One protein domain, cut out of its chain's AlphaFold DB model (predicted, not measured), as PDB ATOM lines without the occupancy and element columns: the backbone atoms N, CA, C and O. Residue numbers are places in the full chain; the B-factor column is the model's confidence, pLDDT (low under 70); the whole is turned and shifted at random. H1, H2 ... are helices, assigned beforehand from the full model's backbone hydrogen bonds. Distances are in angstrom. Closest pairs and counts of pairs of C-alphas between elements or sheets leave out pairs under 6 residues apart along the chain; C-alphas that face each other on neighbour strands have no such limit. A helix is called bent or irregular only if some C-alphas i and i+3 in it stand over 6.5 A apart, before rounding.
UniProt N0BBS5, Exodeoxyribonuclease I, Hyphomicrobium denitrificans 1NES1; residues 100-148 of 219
ATOM      1  N   PRO A 100      -6.333 -75.341  70.210       95.38
ATOM      2  CA  PRO A 100      -6.836 -76.594  69.660       95.38
ATOM      3  C   PRO A 100      -5.702 -77.541  69.249       95.38
ATOM      4  O   PRO A 100      -4.613 -77.104  68.879       95.38
ATOM      5  N   GLY A 101      -5.955 -78.847  69.323       96.69
ATOM      6  CA  GLY A 101      -5.032 -79.849  68.791       96.69
ATOM      7  C   GLY A 101      -5.154 -79.995  67.267       96.69
ATOM      8  O   GLY A 101      -6.167 -79.589  66.700       96.69
ATOM      9  N   PRO A 102      -4.198 -80.662  66.593       97.69
ATOM     10  CA  PRO A 102      -4.189 -80.776  65.129       97.69
ATOM     11  C   PRO A 102      -5.447 -81.418  64.521       97.69
ATOM     12  O   PRO A 102      -5.829 -81.096  63.399       97.69
ATOM     13  N   GLN A 103      -6.097 -82.339  65.244       97.75
ATOM     14  CA  GLN A 103      -7.342 -82.967  64.781       97.75
ATOM     15  C   GLN A 103      -8.502 -81.970  64.775       97.75
ATOM     16  O   GLN A 103      -9.243 -81.897  63.799       97.75
ATOM     17  N   ASP A 104      -8.627 -81.172  65.834       98.12
ATOM     18  CA  ASP A 104      -9.637 -80.122  65.904       98.12
ATOM     19  C   ASP A 104      -9.342 -78.993  64.918       98.12
ATOM     20  O   ASP A 104     -10.270 -78.502  64.288       98.12
ATOM     21  N   GLU A 105      -8.074 -78.634  64.692       98.06
ATOM     22  CA  GLU A 105      -7.702 -77.686  63.633       98.06
ATOM     23  C   GLU A 105      -8.155 -78.175  62.247       98.06
ATOM     24  O   GLU A 105      -8.725 -77.402  61.478       98.06
ATOM     25  N   ALA A 106      -7.976 -79.464  61.939       98.31
ATOM     26  CA  ALA A 106      -8.458 -80.045  60.686       98.31
ATOM     27  C   ALA A 106      -9.994 -80.020  60.586       98.31
ATOM     28  O   ALA A 106     -10.535 -79.607  59.560       98.31
ATOM     29  N   ARG A 107     -10.704 -80.387  61.663       98.44
ATOM     30  CA  ARG A 107     -12.178 -80.332  61.724       98.44
ATOM     31  C   ARG A 107     -12.715 -78.902  61.644       98.44
ATOM     32  O   ARG A 107     -13.795 -78.690  61.110       98.44
ATOM     33  N   MET A 108     -11.983 -77.908  62.150       98.06
ATOM     34  CA  MET A 108     -12.344 -76.495  61.996       98.06
ATOM     35  C   MET A 108     -12.309 -76.070  60.526       98.06
ATOM     36  O   MET A 108     -13.220 -75.377  60.079       98.06
ATOM     37  N   VAL A 109     -11.294 -76.499  59.767       98.31
ATOM     38  CA  VAL A 109     -11.238 -76.257  58.314       98.31
ATOM     39  C   VAL A 109     -12.406 -76.955  57.616       98.31
ATOM     40  O   VAL A 109     -13.159 -76.302  56.901       98.31
ATOM     41  N   GLU A 110     -12.629 -78.239  57.912       98.38
ATOM     42  CA  GLU A 110     -13.756 -79.010  57.371       98.38
ATOM     43  C   GLU A 110     -15.105 -78.334  57.662       98.38
ATOM     44  O   GLU A 110     -15.945 -78.204  56.777       98.38
ATOM     45  N   PHE A 111     -15.301 -77.829  58.884       98.44
ATOM     46  CA  PHE A 111     -16.503 -77.098  59.276       98.44
ATOM     47  C   PHE A 111     -16.733 -75.851  58.415       98.44
ATOM     48  O   PHE A 111     -17.875 -75.555  58.057       98.44
ATOM     49  N   HIS A 112     -15.675 -75.098  58.105       97.88
ATOM     50  CA  HIS A 112     -15.789 -73.887  57.298       97.88
ATOM     51  C   HIS A 112     -16.060 -74.184  55.818       97.88
ATOM     52  O   HIS A 112     -16.802 -73.416  55.199       97.88
ATOM     53  N   ASP A 113     -15.539 -75.298  55.302       98.25
ATOM     54  CA  ASP A 113     -15.699 -75.728  53.907       98.25
ATOM     55  C   ASP A 113     -17.010 -76.493  53.646       98.25
ATOM     56  O   ASP A 113     -17.504 -76.503  52.520       98.25
ATOM     57  N   ALA A 114     -17.594 -77.124  54.669       98.00
ATOM     58  CA  ALA A 114     -18.805 -77.932  54.539       98.00
ATOM     59  C   ALA A 114     -20.086 -77.102  54.350       98.00
ATOM     60  O   ALA A 114     -20.216 -75.977  54.853       98.00
ATOM     61  N   ASP A 115     -21.092 -77.707  53.718       97.75
ATOM     62  CA  ASP A 115     -22.450 -77.170  53.666       97.75
ATOM     63  C   ASP A 115     -23.106 -77.183  55.056       97.75
ATOM     64  O   ASP A 115     -22.801 -78.011  55.917       97.75
ATOM     65  N   TRP A 116     -24.059 -76.274  55.290       97.12
ATOM     66  CA  TRP A 116     -24.704 -76.120  56.602       97.12
ATOM     67  C   TRP A 116     -25.308 -77.417  57.158       97.12
ATOM     68  O   TRP A 116     -25.257 -77.625  58.369       97.12
ATOM     69  N   GLY A 117     -25.850 -78.285  56.297       96.38
ATOM     70  CA  GLY A 117     -26.452 -79.561  56.697       96.38
ATOM     71  C   GLY A 117     -25.462 -80.552  57.316       96.38
ATOM     72  O   GLY A 117     -25.843 -81.313  58.203       96.38
ATOM     73  N   ASP A 118     -24.190 -80.493  56.922       97.62
ATOM     74  CA  ASP A 118     -23.166 -81.451  57.354       97.62
ATOM     75  C   ASP A 118     -22.407 -80.973  58.599       97.62
ATOM     76  O   ASP A 118     -21.892 -81.775  59.385       97.62
ATOM     77  N   ARG A 119     -22.404 -79.658  58.846       98.25
ATOM     78  CA  ARG A 119     -21.649 -79.007  59.929       98.25
ATOM     79  C   ARG A 119     -21.979 -79.518  61.327       98.25
ATOM     80  O   ARG A 119     -21.092 -79.531  62.178       98.25
ATOM     81  N   LEU A 120     -23.213 -79.959  61.585       97.88
ATOM     82  CA  LEU A 120     -23.575 -80.510  62.896       97.88
ATOM     83  C   LEU A 120     -22.762 -81.769  63.228       97.88
ATOM     84  O   LEU A 120     -22.315 -81.924  64.364       97.88
ATOM     85  N   SER A 121     -22.544 -82.641  62.241       97.69
ATOM     86  CA  SER A 121     -21.767 -83.868  62.434       97.69
ATOM     87  C   SER A 121     -20.298 -83.560  62.733       97.69
ATOM     88  O   SER A 121     -19.712 -84.158  63.632       97.69
ATOM     89  N   ILE A 122     -19.727 -82.555  62.063       98.56
ATOM     90  CA  ILE A 122     -18.352 -82.100  62.293       98.56
ATOM     91  C   ILE A 122     -18.218 -81.541  63.711       98.56
ATOM     92  O   ILE A 122     -17.321 -81.941  64.452       98.56
ATOM     93  N   ILE A 123     -19.161 -80.683  64.125       98.12
ATOM     94  CA  ILE A 123     -19.194 -80.113  65.477       98.12
ATOM     95  C   ILE A 123     -19.183 -81.218  66.537       98.12
ATOM     96  O   ILE A 123     -18.423 -81.139  67.495       98.12
ATOM     97  N   GLN A 124     -20.003 -82.258  66.383       96.94
ATOM     98  CA  GLN A 124     -20.105 -83.339  67.369       96.94
ATOM     99  C   GLN A 124     -18.802 -84.128  67.558       96.94
ATOM    100  O   GLN A 124     -18.624 -84.740  68.610       96.94
ATOM    101  N   ASN A 125     -17.899 -84.082  66.577       97.88
ATOM    102  CA  ASN A 125     -16.614 -84.774  66.602       97.88
ATOM    103  C   ASN A 125     -15.443 -83.897  67.083       97.88
ATOM    104  O   ASN A 125     -14.321 -84.389  67.114       97.88
ATOM    105  N   LEU A 126     -15.667 -82.628  67.440       98.19
ATOM    106  CA  LEU A 126     -14.625 -81.779  68.033       98.19
ATOM    107  C   LEU A 126     -14.326 -82.214  69.474       98.19
ATOM    108  O   LEU A 126     -15.239 -82.342  70.297       98.19
ATOM    109  N   ASP A 127     -13.045 -82.380  69.792       97.31
ATOM    110  CA  ASP A 127     -12.593 -82.799  71.120       97.31
ATOM    111  C   ASP A 127     -12.717 -81.639  72.125       97.31
ATOM    112  O   ASP A 127     -13.205 -81.808  73.249       97.31
ATOM    113  N   ASP A 128     -12.350 -80.428  71.705       96.75
ATOM    114  CA  ASP A 128     -12.470 -79.215  72.506       96.75
ATOM    115  C   ASP A 128     -13.935 -78.770  72.656       96.75
ATOM    116  O   ASP A 128     -14.611 -78.335  71.715       96.75
ATOM    117  N   GLU A 129     -14.435 -78.816  73.891       95.31
ATOM    118  CA  GLU A 129     -15.786 -78.370  74.243       95.31
ATOM    119  C   GLU A 129     -16.062 -76.898  73.895       95.31
ATOM    120  O   GLU A 129     -17.204 -76.544  73.592       95.31
ATOM    121  N   ARG A 130     -15.033 -76.037  73.887       95.94
ATOM    122  CA  ARG A 130     -15.166 -74.622  73.513       95.94
ATOM    123  C   ARG A 130     -15.498 -74.515  72.031       95.94
ATOM    124  O   ARG A 130     -16.389 -73.756  71.656       95.94
ATOM    125  N   LEU A 131     -14.823 -75.303  71.194       97.44
ATOM    126  CA  LEU A 131     -15.081 -75.331  69.755       97.44
ATOM    127  C   LEU A 131     -16.465 -75.904  69.457       97.44
ATOM    128  O   LEU A 131     -17.177 -75.348  68.623       97.44
ATOM    129  N   ARG A 132     -16.901 -76.933  70.199       97.06
ATOM    130  CA  ARG A 132     -18.281 -77.438  70.112       97.06
ATOM    131  C   ARG A 132     -19.307 -76.356  70.421       97.06
ATOM    132  O   ARG A 132     -20.238 -76.150  69.645       97.06
ATOM    133  N   PHE A 133     -19.108 -75.627  71.519       95.69
ATOM    134  CA  PHE A 133     -19.969 -74.512  71.904       95.69
ATOM    135  C   PHE A 133     -20.040 -73.431  70.813       95.69
ATOM    136  O   PHE A 133     -21.135 -73.021  70.419       95.69
ATOM    137  N   PHE A 134     -18.894 -72.989  70.285       96.88
ATOM    138  CA  PHE A 134     -18.861 -71.967  69.235       96.88
ATOM    139  C   PHE A 134     -19.466 -72.453  67.918       96.88
ATOM    140  O   PHE A 134     -20.229 -71.714  67.298       96.88
ATOM    141  N   GLY A 135     -19.187 -73.694  67.520       97.44
ATOM    142  CA  GLY A 135     -19.746 -74.302  66.319       97.44
ATOM    143  C   GLY A 135     -21.270 -74.397  66.379       97.44
ATOM    144  O   GLY A 135     -21.947 -73.941  65.459       97.44
ATOM    145  N   LEU A 136     -21.829 -74.893  67.491       97.62
ATOM    146  CA  LEU A 136     -23.283 -74.939  67.697       97.62
ATOM    147  C   LEU A 136     -23.912 -73.544  67.658       97.62
ATOM    148  O   LEU A 136     -24.971 -73.354  67.062       97.62
ATOM    149  N   ARG A 137     -23.253 -72.559  68.274       96.19
ATOM    150  CA  ARG A 137     -23.733 -71.176  68.290       96.19
ATOM    151  C   ARG A 137     -23.740 -70.562  66.890       96.19
ATOM    152  O   ARG A 137     -24.733 -69.941  66.525       96.19
ATOM    153  N   LEU A 138     -22.682 -70.756  66.102       97.44
ATOM    154  CA  LEU A 138     -22.629 -70.323  64.701       97.44
ATOM    155  C   LEU A 138     -23.725 -70.996  63.874       97.44
ATOM    156  O   LEU A 138     -24.476 -70.317  63.180       97.44
ATOM    157  N   LEU A 139     -23.870 -72.316  64.007       97.25
ATOM    158  CA  LEU A 139     -24.889 -73.074  63.287       97.25
ATOM    159  C   LEU A 139     -26.308 -72.591  63.627       97.25
ATOM    160  O   LEU A 139     -27.149 -72.467  62.741       97.25
ATOM    161  N   TYR A 140     -26.563 -72.255  64.893       97.50
ATOM    162  CA  TYR A 140     -27.832 -71.682  65.327       97.50
ATOM    163  C   TYR A 140     -28.120 -70.311  64.705       97.50
ATOM    164  O   TYR A 140     -29.254 -70.063  64.299       97.50
ATOM    165  N   PHE A 141     -27.134 -69.412  64.638       96.50
ATOM    166  CA  PHE A 141     -27.352 -68.071  64.088       96.50
ATOM    167  C   PHE A 141     -27.494 -68.068  62.566       96.50
ATOM    168  O   PHE A 141     -28.329 -67.330  62.049       96.50
ATOM    169  N   GLU A 142     -26.737 -68.911  61.869       96.94
ATOM    170  CA  GLU A 142     -26.654 -68.876  60.407       96.94
ATOM    171  C   GLU A 142     -27.607 -69.866  59.720       96.94
ATOM    172  O   GLU A 142     -28.135 -69.583  58.647       96.94
ATOM    173  N   ALA A 143     -27.871 -71.025  60.333       96.25
ATOM    174  CA  ALA A 143     -28.665 -72.091  59.720       96.25
ATOM    175  C   ALA A 143     -29.542 -72.841  60.738       96.25
ATOM    176  O   ALA A 143     -29.621 -74.068  60.744       96.25
ATOM    177  N   ARG A 144     -30.274 -72.105  61.583       95.25
ATOM    178  CA  ARG A 144     -31.165 -72.660  62.626       95.25
ATOM    179  C   ARG A 144     -32.072 -73.807  62.162       95.25
ATOM    180  O   ARG A 144     -32.387 -74.682  62.960       95.25
ATOM    181  N   SER A 145     -32.522 -73.794  60.906       95.00
ATOM    182  CA  SER A 145     -33.426 -74.804  60.342       95.00
ATOM    183  C   SER A 145     -32.794 -76.182  60.155       95.00
ATOM    184  O   SER A 145     -33.535 -77.153  60.047       95.00
ATOM    185  N   VAL A 146     -31.460 -76.283  60.099       95.19
ATOM    186  CA  VAL A 146     -30.773 -77.582  59.974       95.19
ATOM    187  C   VAL A 146     -30.585 -78.277  61.324       95.19
ATOM    188  O   VAL A 146     -30.259 -79.460  61.372       95.19
ATOM    189  N   LEU A 147     -30.781 -77.555  62.432       96.50
ATOM    190  CA  LEU A 147     -30.648 -78.114  63.770       96.50
ATOM    191  C   LEU A 147     -31.861 -78.991  64.119       96.50
ATOM    192  O   LEU A 147     -33.002 -78.549  63.942       96.50
ATOM    193  N   PRO A 148     -31.646 -80.181  64.710       96.50
ATOM    194  CA  PRO A 148     -32.713 -80.945  65.340       96.50
ATOM    195  C   PRO A 148     -33.460 -80.096  66.369       96.50
ATOM    196  O   PRO A 148     -32.847 -79.332  67.117       96.50
TER     197      PRO A 148
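What this domain is: This is residues 100 to 148 of the 219 residues of the protein "Exodeoxyribonuclease I" of Hyphomicrobium denitrificans 1NES1 (UniProt N0BBS5). A short helix, H2, packs on two longer ones, H1 and H3, and runs the opposite way to both, with tight turns joining the three into two successive helical hairpins. H1 and H3 run the same general way, near each other, and H3 turns at a kink of 71 degrees near residue 140. The printed part has 49 residues with three named helices, in the order H1, H2, H3, and no named strand; its class is all helix. It is compact, with a radius of gyration of the C-alphas of 9.9 A, and elongated, spanning 30 by 19 by 14 A.

How they stand to each other: H1, residues 102 to 113, touches H2, residues 119 to 124, with its residues 107 to 111 alone. The closest C-alphas of this helical hairpin, those of Phe 111 and Arg 119, are 5.5 A apart, and the helices run opposite ways at a shallow tilt of 22 degrees. H2 also touches H3, residues 129 to 146, which meets it with residues 131 to 139 alone. The closest C-alphas of this second helical hairpin, those of Ile 123 and Arg 132, are 5.4 A apart, and the helices run opposite ways at a shallow tilt of 31 degrees. H1 and H3 are near each other, with 8 pairs of C-alphas within 10 A. In H1 and H2 every O i to N i+4 pair is within hydrogen-bond range; in H3, 11 of 14 are.

Where its parts are: H1 begins at C-alpha 102, (-4.189, -80.776, 65.129), and measures 16.8 A from first to last C-alpha. H2 measures 8.7 A, from Arg 119 to Gln 124. H3 measures 20.7 A and ends at C-alpha 146, (-30.773, -77.582, 59.974). It is irregular: C-alphas 142 and 145 are 9.0 A apart.

The domain as a whole: The two C-alphas farthest apart, those of Pro 102 and Ser 145, are 30.2 A apart. The printed part has no cut, and both links between helices are tight. Mean pLDDT of the printed part is 97.2, and no printed residue is under 70.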